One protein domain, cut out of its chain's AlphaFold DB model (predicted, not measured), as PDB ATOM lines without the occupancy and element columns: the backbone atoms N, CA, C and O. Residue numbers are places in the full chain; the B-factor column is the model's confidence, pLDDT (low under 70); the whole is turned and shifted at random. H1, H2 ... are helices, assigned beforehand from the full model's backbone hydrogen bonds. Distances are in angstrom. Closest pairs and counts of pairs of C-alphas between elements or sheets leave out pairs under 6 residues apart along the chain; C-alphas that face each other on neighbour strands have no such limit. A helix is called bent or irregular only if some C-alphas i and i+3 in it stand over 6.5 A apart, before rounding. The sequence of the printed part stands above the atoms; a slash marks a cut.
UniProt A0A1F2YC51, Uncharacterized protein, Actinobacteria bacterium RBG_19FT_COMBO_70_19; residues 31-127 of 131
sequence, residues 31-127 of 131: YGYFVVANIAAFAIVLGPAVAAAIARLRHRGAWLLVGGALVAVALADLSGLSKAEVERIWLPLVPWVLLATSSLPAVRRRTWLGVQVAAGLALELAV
ATOM      1  N   TYR A  31     225.677 184.004 148.969       87.56
ATOM      2  CA  TYR A  31     224.574 184.048 149.937       87.56
ATOM      3  C   TYR A  31     225.057 184.241 151.381       87.56
ATOM      4  O   TYR A  31     224.616 185.172 152.046       87.56
ATOM      5  N   GLY A  32     226.011 183.421 151.840       88.94
ATOM      6  CA  GLY A  32     226.486 183.466 153.229       88.94
ATOM      7  C   GLY A  32     227.109 184.805 153.629       88.94
ATOM      8  O   GLY A  32     226.898 185.266 154.745       88.94
ATOM      9  N   TYR A  33     227.815 185.466 152.705       90.69
ATOM     10  CA  TYR A  33     228.341 186.811 152.939       90.69
ATOM     11  C   TYR A  33     227.205 187.822 153.117       90.69
ATOM     12  O   TYR A  33     227.193 188.578 154.086       90.69
ATOM     13  N   PHE A  34     226.232 187.816 152.200       90.69
ATOM     14  CA  PHE A  34     225.172 188.820 152.199       90.69
ATOM     15  C   PHE A  34     224.182 188.668 153.347       90.69
ATOM     16  O   PHE A  34     223.750 189.694 153.844       90.69
ATOM     17  N   VAL A  35     223.907 187.458 153.843       91.38
ATOM     18  CA  VAL A  35     223.092 187.273 155.063       91.38
ATOM     19  C   VAL A  35     223.671 188.059 156.249       91.38
ATOM     20  O   VAL A  35     222.960 188.706 157.009       91.38
ATOM     21  N   VAL A  36     224.997 188.073 156.401       93.31
ATOM     22  CA  VAL A  36     225.638 188.814 157.497       93.31
ATOM     23  C   VAL A  36     225.806 190.293 157.147       93.31
ATOM     24  O   VAL A  36     225.476 191.163 157.954       93.31
ATOM     25  N   ALA A  37     226.298 190.593 155.943       91.44
ATOM     26  CA  ALA A  37     226.586 191.961 155.515       91.44
ATOM     27  C   ALA A  37     225.324 192.840 155.474       91.44
ATOM     28  O   ALA A  37     225.369 194.002 155.872       91.44
ATOM     29  N   ASN A  38     224.188 192.275 155.063       92.88
ATOM     30  CA  ASN A  38     222.896 192.951 155.034       92.88
ATOM     31  C   ASN A  38     222.441 193.382 156.435       92.88
ATOM     32  O   ASN A  38     222.082 194.541 156.655       92.88
ATOM     33  N   ILE A  39     222.497 192.462 157.403       93.06
ATOM     34  CA  ILE A  39     222.133 192.737 158.797       93.06
ATOM     35  C   ILE A  39     223.088 193.759 159.418       93.06
ATOM     36  O   ILE A  39     222.639 194.663 160.125       93.06
ATOM     37  N   ALA A  40     224.385 193.669 159.115       92.38
ATOM     38  CA  ALA A  40     225.369 194.650 159.559       92.38
ATOM     39  C   ALA A  40     225.069 196.052 158.997       92.38
ATOM     40  O   ALA A  40     225.021 197.014 159.762       92.38
ATOM     41  N   ALA A  41     224.790 196.167 157.695       91.88
ATOM     42  CA  ALA A  41     224.425 197.433 157.059       91.88
ATOM     43  C   ALA A  41     223.156 198.039 157.681       91.88
ATOM     44  O   ALA A  41     223.111 199.228 157.992       91.88
ATOM     45  N   PHE A  42     222.142 197.215 157.949       93.38
ATOM     46  CA  PHE A  42     220.924 197.672 158.612       93.38
ATOM     47  C   PHE A  42     221.173 198.149 160.045       93.38
ATOM     48  O   PHE A  42     220.675 199.200 160.445       93.38
ATOM     49  N   ALA A  43     221.980 197.415 160.815       92.62
ATOM     50  CA  ALA A  43     222.359 197.811 162.167       92.62
ATOM     51  C   ALA A  43     223.135 199.138 162.183       92.62
ATOM     52  O   ALA A  43     222.906 199.966 163.066       92.62
ATOM     53  N   ILE A  44     223.999 199.362 161.187       92.25
ATOM     54  CA  ILE A  44     224.725 200.623 160.991       92.25
ATOM     55  C   ILE A  44     223.748 201.785 160.764       92.25
ATOM     56  O   ILE A  44     223.854 202.799 161.448       92.25
ATOM     57  N   VAL A  45     222.760 201.620 159.876       91.69
ATOM     58  CA  VAL A  45     221.737 202.648 159.597       91.69
ATOM     59  C   VAL A  45     220.899 202.976 160.837       91.69
ATOM     60  O   VAL A  45     220.583 204.137 161.090       91.69
ATOM     61  N   LEU A  46     220.532 201.967 161.630       92.81
ATOM     62  CA  LEU A  46     219.776 202.174 162.869       92.81
ATOM     63  C   LEU A  46     220.612 202.873 163.949       92.81
ATOM     64  O   LEU A  46     220.100 203.689 164.723       92.81
ATOM     65  N   GLY A  47     221.898 202.544 164.014       92.25
ATOM     66  CA  GLY A  47     222.846 203.130 164.939       92.25
ATOM     67  C   GLY A  47     222.641 202.733 166.412       92.25
ATOM     68  O   GLY A  47     221.686 202.048 166.805       92.25
ATOM     69  N   PRO A  48     223.558 203.176 167.286       91.50
ATOM     70  CA  PRO A  48     223.665 202.701 168.668       91.50
ATOM     71  C   PRO A  48     222.469 203.071 169.556       91.50
ATOM     72  O   PRO A  48     222.137 202.331 170.485       91.50
ATOM     73  N   ALA A  49     221.793 204.194 169.286       92.38
ATOM     74  CA  ALA A  49     220.649 204.610 170.097       92.38
ATOM     75  C   ALA A  49     219.468 203.644 169.954       92.38
ATOM     76  O   ALA A  49     218.791 203.354 170.939       92.38
ATOM     77  N   VAL A  50     219.244 203.111 168.751       93.56
ATOM     78  CA  VAL A  50     218.183 202.131 168.495       93.56
ATOM     79  C   VAL A  50     218.504 200.807 169.176       93.56
ATOM     80  O   VAL A  50     217.634 200.259 169.851       93.56
ATOM     81  N   ALA A  51     219.750 200.333 169.091       92.00
ATOM     82  CA  ALA A  51     220.181 199.111 169.774       92.00
ATOM     83  C   ALA A  51     219.940 199.194 171.294       92.00
ATOM     84  O   ALA A  51     219.331 198.304 171.894       92.00
ATOM     85  N   ALA A  52     220.329 200.313 171.913       92.25
ATOM     86  CA  ALA A  52     220.084 200.559 173.332       92.25
ATOM     87  C   ALA A  52     218.589 200.682 173.673       92.25
ATOM     88  O   ALA A  52     218.163 200.301 174.768       92.25
ATOM     89  N   ALA A  53     217.788 201.220 172.754       93.00
ATOM     90  CA  ALA A  53     216.358 201.396 172.946       93.00
ATOM     91  C   ALA A  53     215.581 200.077 172.836       93.00
ATOM     92  O   ALA A  53     214.677 199.838 173.632       93.00
ATOM     93  N   ILE A  54     215.967 199.180 171.924       93.62
ATOM     94  CA  ILE A  54     215.368 197.842 171.801       93.62
ATOM     95  C   ILE A  54     215.502 197.075 173.126       93.62
ATOM     96  O   ILE A  54     214.518 196.523 173.614       93.62
ATOM     97  N   ALA A  55     216.668 197.128 173.781       91.12
ATOM     98  CA  ALA A  55     216.896 196.478 175.079       91.12
ATOM     99  C   ALA A  55     215.999 197.017 176.220       91.12
ATOM    100  O   ALA A  55     215.762 196.346 177.232       91.12
ATOM    101  N   ARG A  56     215.492 198.245 176.068       91.00
ATOM    102  CA  ARG A  56     214.661 198.954 177.055       91.00
ATOM    103  C   ARG A  56     213.180 198.969 176.689       91.00
ATOM    104  O   ARG A  56     212.371 199.458 177.475       91.00
ATOM    105  N   LEU A  57     212.807 198.426 175.535       93.69
ATOM    106  CA  LEU A  57     211.440 198.472 175.045       93.69
ATOM    107  C   LEU A  57     210.536 197.539 175.861       93.69
ATOM    108  O   LEU A  57     210.708 196.324 175.860       93.69
ATOM    109  N   ARG A  58     209.560 198.117 176.573       93.38
ATOM    110  CA  ARG A  58     208.583 197.370 177.394       93.38
ATOM    111  C   ARG A  58     207.129 197.605 176.995       93.38
ATOM    112  O   ARG A  58     206.255 196.831 177.370       93.38
ATOM    113  N   HIS A  59     206.859 198.659 176.228       94.38
ATOM    114  CA  HIS A  59     205.508 198.981 175.790       94.38
ATOM    115  C   HIS A  59     205.047 197.999 174.703       94.38
ATOM    116  O   HIS A  59     205.623 197.963 173.618       94.38
ATOM    117  N   ARG A  60     203.971 197.245 174.968       93.12
ATOM    118  CA  ARG A  60     203.499 196.150 174.098       93.12
ATOM    119  C   ARG A  60     203.201 196.583 172.659       93.12
ATOM    120  O   ARG A  60     203.639 195.913 171.737       93.12
ATOM    121  N   GLY A  61     202.512 197.711 172.459       93.19
ATOM    122  CA  GLY A  61     202.180 198.207 171.111       93.19
ATOM    123  C   GLY A  61     203.424 198.492 170.260       93.19
ATOM    124  O   GLY A  61     203.600 197.913 169.195       93.19
ATOM    125  N   ALA A  62     204.339 199.318 170.774       93.38
ATOM    126  CA  ALA A  62     205.640 199.557 170.156       93.38
ATOM    127  C   ALA A  62     206.464 198.269 169.971       93.38
ATOM    128  O   ALA A  62     207.108 198.117 168.941       93.38
ATOM    129  N   TRP A  63     206.417 197.325 170.917       95.06
ATOM    130  CA  TRP A  63     207.114 196.043 170.787       95.06
ATOM    131  C   TRP A  63     206.591 195.207 169.615       95.06
ATOM    132  O   TRP A  63     207.395 194.641 168.885       95.06
ATOM    133  N   LEU A  64     205.275 195.172 169.385       96.19
ATOM    134  CA  LEU A  64     204.694 194.465 168.237       96.19
ATOM    135  C   LEU A  64     205.125 195.082 166.903       96.19
ATOM    136  O   LEU A  64     205.441 194.350 165.971       96.19
ATOM    137  N   LEU A  65     205.176 196.414 166.817       95.69
ATOM    138  CA  LEU A  65     205.601 197.114 165.602       95.69
ATOM    139  C   LEU A  65     207.096 196.920 165.325       95.69
ATOM    140  O   LEU A  65     207.478 196.550 164.218       95.69
ATOM    141  N   VAL A  66     207.936 197.116 166.345       96.25
ATOM    142  CA  VAL A  66     209.391 196.928 166.246       96.25
ATOM    143  C   VAL A  66     209.714 195.462 165.960       96.25
ATOM    144  O   VAL A  66     210.463 195.166 165.035       96.25
ATOM    145  N   GLY A  67     209.123 194.535 166.715       95.56
ATOM    146  CA  GLY A  67     209.312 193.097 166.542       95.56
ATOM    147  C   GLY A  67     208.829 192.609 165.179       95.56
ATOM    148  O   GLY A  67     209.551 191.877 164.512       95.56
ATOM    149  N   GLY A  68     207.662 193.067 164.721       96.12
ATOM    150  CA  GLY A  68     207.142 192.753 163.391       96.12
ATOM    151  C   GLY A  68     208.062 193.238 162.270       96.12
ATOM    152  O   GLY A  68     208.336 192.482 161.341       96.12
ATOM    153  N   ALA A  69     208.607 194.453 162.388       95.50
ATOM    154  CA  ALA A  69     209.581 194.972 161.432       95.50
ATOM    155  C   ALA A  69     210.886 194.158 161.431       95.50
ATOM    156  O   ALA A  69     211.378 193.808 160.362       95.50
ATOM    157  N   LEU A  70     211.418 193.793 162.602       95.06
ATOM    158  CA  LEU A  70     212.624 192.959 162.708       95.06
ATOM    159  C   LEU A  70     212.410 191.549 162.143       95.06
ATOM    160  O   LEU A  70     213.284 191.025 161.459       95.06
ATOM    161  N   VAL A  71     211.242 190.947 162.381       96.00
ATOM    162  CA  VAL A  71     210.873 189.655 161.784       96.00
ATOM    163  C   VAL A  71     210.747 189.780 160.268       96.00
ATOM    164  O   VAL A  71     211.253 188.923 159.552       96.00
ATOM    165  N   ALA A  72     210.133 190.853 159.762       93.69
ATOM    166  CA  ALA A  72     210.046 191.101 158.325       93.69
ATOM    167  C   ALA A  72     211.437 191.247 157.687       93.69
ATOM    168  O   ALA A  72     211.680 190.645 156.644       93.69
ATOM    169  N   VAL A  73     212.360 191.969 158.336       93.38
ATOM    170  CA  VAL A  73     213.768 192.068 157.912       93.38
ATOM    171  C   VAL A  73     214.432 190.692 157.898       93.38
ATOM    172  O   VAL A  73     215.019 190.317 156.889       93.38
ATOM    173  N   ALA A  74     214.302 189.908 158.972       93.06
ATOM    174  CA  ALA A  74     214.912 188.582 159.057       93.06
ATOM    175  C   ALA A  74     214.371 187.621 157.984       93.06
ATOM    176  O   ALA A  74     215.139 186.915 157.338       93.06
ATOM    177  N   LEU A  75     213.056 187.614 157.750       92.44
ATOM    178  CA  LEU A  75     212.440 186.807 156.695       92.44
ATOM    179  C   LEU A  75     212.880 187.267 155.300       92.44
ATOM    180  O   LEU A  75     213.146 186.429 154.439       92.44
ATOM    181  N   ALA A  76     212.978 188.581 155.078       90.12
ATOM    182  CA  ALA A  76     213.476 189.136 153.825       90.12
ATOM    183  C   ALA A  76     214.941 188.745 153.583       90.12
ATOM    184  O   ALA A  76     215.277 188.313 152.481       90.12
ATOM    185  N   ASP A  77     215.788 188.809 154.609       92.12
ATOM    186  CA  ASP A  77     217.197 188.437 154.507       92.12
ATOM    187  C   ASP A  77     217.380 186.943 154.218       92.12
ATOM    188  O   ASP A  77     218.019 186.556 153.235       92.12
ATOM    189  N   LEU A  78     216.706 186.093 155.001       90.38
ATOM    190  CA  LEU A  78     216.752 184.641 154.840       90.38
ATOM    191  C   LEU A  78     216.204 184.185 153.486       90.38
ATOM    192  O   LEU A  78     216.673 183.178 152.955       90.38
ATOM    193  N   SER A  79     215.270 184.935 152.889       88.31
ATOM    194  CA  SER A  79     214.761 184.645 151.542       88.31
ATOM    195  C   SER A  79     215.839 184.715 150.455       88.31
ATOM    196  O   SER A  79     215.649 184.164 149.372       88.31
ATOM    197  N   GLY A  80     216.954 185.409 150.716       84.94
ATOM    198  CA  GLY A  80     218.040 185.597 149.758       84.94
ATOM    199  C   GLY A  80     217.723 186.567 148.620       84.94
ATOM    200  O   GLY A  80     218.572 186.746 147.749       84.94
ATOM    201  N   LEU A  81     216.548 187.211 148.628       85.50
ATOM    202  CA  LEU A  81     216.123 188.187 147.614       85.50
ATOM    203  C   LEU A  81     216.645 189.611 147.882       85.50
ATOM    204  O   LEU A  81     216.440 190.508 147.071       85.50
ATOM    205  N   SER A  82     217.328 189.834 149.010       81.88
ATOM    206  CA  SER A  82     217.821 191.157 149.427       81.88
ATOM    207  C   SER A  82     219.337 191.341 149.298       81.88
ATOM    208  O   SER A  82     219.876 192.319 149.810       81.88
ATOM    209  N   LYS A  83     220.061 190.428 148.634       84.88
ATOM    210  CA  LYS A  83     221.532 190.498 148.524       84.88
ATOM    211  C   LYS A  83     221.966 191.806 147.859       84.88
ATOM    212  O   LYS A  83     221.688 191.975 146.677       84.88
ATOM    213  N   ALA A  84     222.665 192.676 148.591       79.31
ATOM    214  CA  ALA A  84     223.111 194.008 148.155       79.31
ATOM    215  C   ALA A  84     221.992 194.995 147.751       79.31
ATOM    216  O   ALA A  84     222.273 195.993 147.105       79.31
ATOM    217  N   GLU A  85     220.737 194.732 148.124       85.12
ATOM    218  CA  GLU A  85     219.583 195.598 147.805       85.12
ATOM    219  C   GLU A  85     218.903 196.135 149.078       85.12
ATOM    220  O   GLU A  85     217.800 196.684 149.036       85.12
ATOM    221  N   VAL A  86     219.530 195.950 150.245       86.69
ATOM    222  CA  VAL A  86     218.921 196.259 151.548       86.69
ATOM    223  C   VAL A  86     218.579 197.727 151.726       86.69
ATOM    224  O   VAL A  86     217.555 198.041 152.325       86.69
ATOM    225  N   GLU A  87     219.366 198.632 151.154       83.25
ATOM    226  CA  GLU A  87     219.057 200.062 151.165       83.25
ATOM    227  C   GLU A  87     217.727 200.360 150.458       83.25
ATOM    228  O   GLU A  87     216.943 201.180 150.914       83.25
ATOM    229  N   ARG A  88     217.375 199.625 149.402       84.12
ATOM    230  CA  ARG A  88     216.107 199.829 148.691       84.12
ATOM    231  C   ARG A  88     214.943 199.122 149.376       84.12
ATOM    232  O   ARG A  88     213.836 199.654 149.418       84.12
ATOM    233  N   ILE A  89     215.177 197.918 149.897       86.69
ATOM    234  CA  ILE A  89     214.108 197.046 150.403       86.69
ATOM    235  C   ILE A  89     213.793 197.344 151.876       86.69
ATOM    236  O   ILE A  89     212.632 197.298 152.277       86.69
ATOM    237  N   TRP A  90     214.804 197.636 152.700       90.31
ATOM    238  CA  TRP A  90     214.654 197.707 154.159       90.31
ATOM    239  C   TRP A  90     214.532 199.131 154.701       90.31
ATOM    240  O   TRP A  90     214.030 199.292 155.813       90.31
ATOM    241  N   LEU A  91     214.908 200.175 153.949       87.56
ATOM    242  CA  LEU A  91     214.717 201.565 154.394       87.56
ATOM    243  C   LEU A  91     213.269 201.884 154.822       87.56
ATOM    244  O   LEU A  91     213.101 202.517 155.866       87.56
ATOM    245  N   PRO A  92     212.215 201.395 154.136       91.69
ATOM    246  CA  PRO A  92     210.835 201.581 154.596       91.69
ATOM    247  C   PRO A  92     210.529 200.955 155.970       91.69
ATOM    248  O   PRO A  92     209.552 201.337 156.614       91.69
ATOM    249  N   LEU A  93     211.344 200.000 156.437       91.81
ATOM    250  CA  LEU A  93     211.194 199.343 157.739       91.81
ATOM    251  C   LEU A  93     211.883 200.106 158.880       91.81
ATOM    252  O   LEU A  93     211.512 199.932 160.042       91.81
ATOM    253  N   VAL A  94     212.833 200.994 158.571       93.25
ATOM    254  CA  VAL A  94     213.597 201.767 159.566       93.25
ATOM    255  C   VAL A  94     212.697 202.569 160.521       93.25
ATOM    256  O   VAL A  94     212.900 202.447 161.731       93.25
ATOM    257  N   PRO A  95     211.670 203.326 160.069       94.12
ATOM    258  CA  PRO A  95     210.808 204.094 160.974       94.12
ATOM    259  C   PRO A  95     210.108 203.236 162.032       94.12
ATOM    260  O   PRO A  95     209.959 203.665 163.175       94.12
ATOM    261  N   TRP A  96     209.729 202.003 161.684       94.88
ATOM    262  CA  TRP A  96     209.080 201.077 162.612       94.88
ATOM    263  C   TRP A  96     210.030 200.610 163.709       94.88
ATOM    264  O   TRP A  96     209.624 200.506 164.863       94.88
ATOM    265  N   VAL A  97     211.304 200.392 163.379       94.62
ATOM    266  CA  VAL A  97     212.333 200.039 164.363       94.62
ATOM    267  C   VAL A  97     212.743 201.262 165.194       94.62
ATOM    268  O   VAL A  97     212.946 201.146 166.404       94.62
ATOM    269  N   LEU A  98     212.768 202.462 164.596       93.94
ATOM    270  CA  LEU A  98     213.035 203.726 165.296       93.94
ATOM    271  C   LEU A  98     212.037 204.006 166.425       93.94
ATOM    272  O   LEU A  98     212.417 204.645 167.409       93.94
ATOM    273  N   LEU A  99     210.806 203.482 166.359       94.12
ATOM    274  CA  LEU A  99     209.838 203.566 167.460       94.12
ATOM    275  C   LEU A  99     210.397 203.036 168.787       94.12
ATOM    276  O   LEU A  99     209.980 203.511 169.847       94.12
ATOM    277  N   ALA A 100     211.373 202.120 168.762       93.56
ATOM    278  CA  ALA A 100     212.047 201.647 169.966       93.56
ATOM    279  C   ALA A 100     212.626 202.809 170.790       93.56
ATOM    280  O   ALA A 100     212.551 202.778 172.020       93.56
ATOM    281  N   THR A 101     213.123 203.869 170.135       92.38
ATOM    282  CA  THR A 101     213.732 205.055 170.773       92.38
ATOM    283  C   THR A 101     212.775 205.846 171.663       92.38
ATOM    284  O   THR A 101     213.233 206.590 172.531       92.38
ATOM    285  N   SER A 102     211.459 205.624 171.547       91.38
ATOM    286  CA  SER A 102     210.468 206.150 172.497       91.38
ATOM    287  C   SER A 102     210.703 205.675 173.938       91.38
ATOM    288  O   SER A 102     210.312 206.361 174.879       91.38
ATOM    289  N   SER A 103     211.389 204.541 174.119       91.56
ATOM    290  CA  SER A 103     211.764 203.997 175.430       91.56
ATOM    291  C   SER A 103     212.992 204.669 176.061       91.56
ATOM    292  O   SER A 103     213.318 204.402 177.222       91.56
ATOM    293  N   LEU A 104     213.700 205.538 175.330       90.31
ATOM    294  CA  LEU A 104     214.878 206.220 175.857       90.31
ATOM    295  C   LEU A 104     214.478 207.336 176.840       90.31
ATOM    296  O   LEU A 104     213.578 208.128 176.546       90.31
ATOM    297  N   PRO A 105     215.176 207.471 177.989       88.25
ATOM    298  CA  PRO A 105     214.885 208.521 178.962       88.25
ATOM    299  C   PRO A 105     214.967 209.921 178.343       88.25
ATOM    300  O   PRO A 105     215.975 210.264 177.721       88.25
ATOM    301  N   ALA A 106     213.950 210.755 178.586       84.50
ATOM    302  CA  ALA A 106     213.875 212.121 178.054       84.50
ATOM    303  C   ALA A 106     215.127 212.957 178.385       84.50
ATOM    304  O   ALA A 106     215.664 213.640 177.514       84.50
ATOM    305  N   VAL A 107     215.651 212.804 179.606       84.00
ATOM    306  CA  VAL A 107     216.855 213.491 180.114       84.00
ATOM    307  C   VAL A 107     218.106 213.203 179.269       84.00
ATOM    308  O   VAL A 107     219.005 214.031 179.190       84.00
ATOM    309  N   ARG A 108     218.172 212.047 178.594       87.75
ATOM    310  CA  ARG A 108     219.349 211.608 177.821       87.75
ATOM    311  C   ARG A 108     219.172 211.742 176.308       87.75
ATOM    312  O   ARG A 108     220.048 211.311 175.565       87.75
ATOM    313  N   ARG A 109     218.071 212.333 175.823       87.19
ATOM    314  CA  ARG A 109     217.797 212.453 174.375       87.19
ATOM    315  C   ARG A 109     218.909 213.181 173.624       87.19
ATOM    316  O   ARG A 109     219.363 212.691 172.600       87.19
ATOM    317  N   ARG A 110     219.390 214.307 174.162       89.00
ATOM    318  CA  ARG A 110     220.494 215.076 173.559       89.00
ATOM    319  C   ARG A 110     221.786 214.265 173.481       89.00
ATOM    320  O   ARG A 110     222.456 214.305 172.458       89.00
ATOM    321  N   THR A 111     222.095 213.488 174.518       91.19
ATOM    322  CA  THR A 111     223.247 212.578 174.513       91.19
ATOM    323  C   THR A 111     223.105 211.525 173.419       91.19
ATOM    324  O   THR A 111     224.041 211.321 172.663       91.19
ATOM    325  N   TRP A 112     221.932 210.901 173.279       92.75
ATOM    326  CA  TRP A 112     221.697 209.898 172.235       92.75
ATOM    327  C   TRP A 112     221.753 210.465 170.817       92.75
ATOM    328  O   TRP A 112     222.283 209.801 169.931       92.75
ATOM    329  N   LEU A 113     221.269 211.692 170.605       89.88
ATOM    330  CA  LEU A 113     221.447 212.399 169.335       89.88
ATOM    331  C   LEU A 113     222.927 212.677 169.062       89.88
ATOM    332  O   LEU A 113     223.396 212.405 167.965       89.88
ATOM    333  N   GLY A 114     223.673 213.140 170.070       91.75
ATOM    334  CA  GLY A 114     225.118 213.337 169.962       91.75
ATOM    335  C   GLY A 114     225.861 212.048 169.608       91.75
ATOM    336  O   GLY A 114     226.713 212.062 168.731       91.75
ATOM    337  N   VAL A 115     225.490 210.921 170.224       91.25
ATOM    338  CA  VAL A 115     226.062 209.602 169.908       91.25
ATOM    339  C   VAL A 115     225.715 209.166 168.480       91.25
ATOM    340  O   VAL A 115     226.586 208.640 167.798       91.25
ATOM    341  N   GLN A 116     224.486 209.395 168.004       91.88
ATOM    342  CA  GLN A 116     224.105 209.081 166.619       91.88
ATOM    343  C   GLN A 116     224.883 209.925 165.606       91.88
ATOM    344  O   GLN A 116     225.413 209.389 164.639       91.88
ATOM    345  N   VAL A 117     225.006 211.233 165.852       93.38
ATOM    346  CA  VAL A 117     225.796 212.134 165.001       93.38
ATOM    347  C   VAL A 117     227.264 211.724 165.006       93.38
ATOM    348  O   VAL A 117     227.865 211.611 163.946       93.38
ATOM    349  N   ALA A 118     227.836 211.444 166.179       93.50
ATOM    350  CA  ALA A 118     229.219 210.999 166.291       93.50
ATOM    351  C   ALA A 118     229.454 209.664 165.571       93.50
ATOM    352  O   ALA A 118     230.467 209.519 164.898       93.50
ATOM    353  N   ALA A 119     228.520 208.712 165.667       90.88
ATOM    354  CA  ALA A 119     228.599 207.446 164.944       90.88
ATOM    355  C   ALA A 119     228.529 207.656 163.423       90.88
ATOM    356  O   ALA A 119     229.346 207.094 162.701       90.88
ATOM    357  N   GLY A 120     227.611 208.501 162.944       90.38
ATOM    358  CA  GLY A 120     227.509 208.854 161.527       90.38
ATOM    359  C   GLY A 120     228.774 209.531 161.000       90.38
ATOM    360  O   GLY A 120     229.300 209.126 159.973       90.38
ATOM    361  N   LEU A 121     229.319 210.497 161.745       92.69
ATOM    362  CA  LEU A 121     230.587 211.148 161.404       92.69
ATOM    363  C   LEU A 121     231.757 210.165 161.422       92.69
ATOM    364  O   LEU A 121     232.597 210.205 160.534       92.69
ATOM    365  N   ALA A 122     231.823 209.272 162.409       92.31
ATOM    366  CA  ALA A 122     232.873 208.263 162.471       92.31
ATOM    367  C   ALA A 122     232.822 207.324 161.259       92.31
ATOM    368  O   ALA A 122     233.869 206.992 160.718       92.31
ATOM    369  N   LEU A 123     231.625 206.927 160.817       90.88
ATOM    370  CA  LEU A 123     231.448 206.123 159.608       90.88
ATOM    371  C   LEU A 123     231.875 206.893 158.359       90.88
ATOM    372  O   LEU A 123     232.660 206.367 157.581       90.88
ATOM    373  N   GLU A 124     231.427 208.136 158.206       90.19
ATOM    374  CA  GLU A 124     231.801 208.986 157.069       90.19
ATOM    375  C   GLU A 124     233.321 209.184 156.980       90.19
ATOM    376  O   GLU A 124     233.905 209.106 155.907       90.19
ATOM    377  N   LEU A 125     233.981 209.395 158.121       91.19
ATOM    378  CA  LEU A 125     235.427 209.605 158.178       91.19
ATOM    379  C   LEU A 125     236.232 208.307 158.022       91.19
ATOM    380  O   LEU A 125     237.368 208.351 157.553       91.19
ATOM    381  N   ALA A 126     235.692 207.169 158.463       89.12
ATOM    382  CA  ALA A 126     236.388 205.884 158.422       89.12
ATOM    383  C   ALA A 126     236.229 205.164 157.082       89.12
ATOM    384  O   ALA A 126     237.123 204.419 156.674       89.12
ATOM    385  N   VAL A 127     235.090 205.337 156.410       86.81
ATOM    386  CA  VAL A 127     234.852 204.690 155.127       86.81
ATOM    387  C   VAL A 127     235.559 205.500 154.052       86.81
ATOM    388  O   VAL A 127     235.084 206.540 153.611       86.81
TER     389      VAL A 127
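Overview. This is residues 31 to 127 of the 131 residues of an uncharacterized protein of Actinobacteria bacterium RBG_19FT_COMBO_70_19 (UniProt A0A1F2YC51). Three helices, H1, H2 and H3, make an up-and-down bundle with their centres in a triangle, and a fourth, H4, folds back over the other side of H1, meeting it near H1's kink and opening away from it as a V. The whole is a flat body in which H1, the hub, lies between H4 and the H2-H3 pair. The printed part has 97 residues with four named helices, in the order H1, H2, H3, H4, and no named strand; the class is all helix. It is compact, with a radius of gyration of the C-alphas of 14.1 A and spans of 43 by 37 by 19 A.

Along the chain. H1, residues 31 to 54, begins at C-alpha 31, (224.574, 184.048, 149.937), and is 27.4 A long; it has a kink of 94 degrees near residue 48 and is irregular, with C-alphas 45 and 48 9.3 A apart. H2, residues 60 to 78, is 26.1 A long and begins at C-alpha 60, (203.499, 196.150, 174.098). H3, residues 86 to 103, is also 26.1 A long; it has a kink of 52 degrees near residue 93 and is only just irregular, with C-alphas 89 and 92 7.0 A apart. H4, residues 106 to 126, is 30.5 A long and ends at C-alpha 126, (236.388, 205.884, 158.422); it is irregular, with C-alphas 107 and 110 7.7 A apart.

Arrangement. The hub, H1, touches H2 with residues 35 to 39 alone, meeting residues 77 to 78 of H2; the closest C-alphas, of Val 35 and Asp 77, are 6.0 A apart. These two form a helical hairpin at a shallow tilt of 17 degrees, opposite ways. H2 and H3 form another hairpin at a shallow tilt of 24 degrees, opposite ways, their closest C-alphas those of Val 66 and Val 97, 4.7 A apart. H1 and H3 touch at a shallow tilt of 26 degrees, the same way, closest at the C-alphas of Ala 53 and Thr 101, 5.0 A apart. H4 touches H1 with residues 112 to 119 alone, meeting residues 47 to 49 of H1; the closest C-alphas, of Ala 49 and Trp 112, are 5.8 A apart. They run opposite ways at a shallow tilt of 34 degrees, only just short of steep. H4 is apart from H2 and from H3. In H2 every O i to N i+4 pair is within hydrogen-bond range; H1 has 15 of 20, H4 15 of 17, and H3 5 of 14, with 10 of 15 O i to N i+3 pairs within range.

Size, cuts and confidence. The two C-alphas farthest apart, of Tyr 31 and Val 107, are 42.9 A from each other. The printed part has no cut. The links from H1 to H2 and from H3 to H4 are tight, and that from H2 to H3 is short. Mean pLDDT of the printed part is 91.2, and no printed residue is under 70.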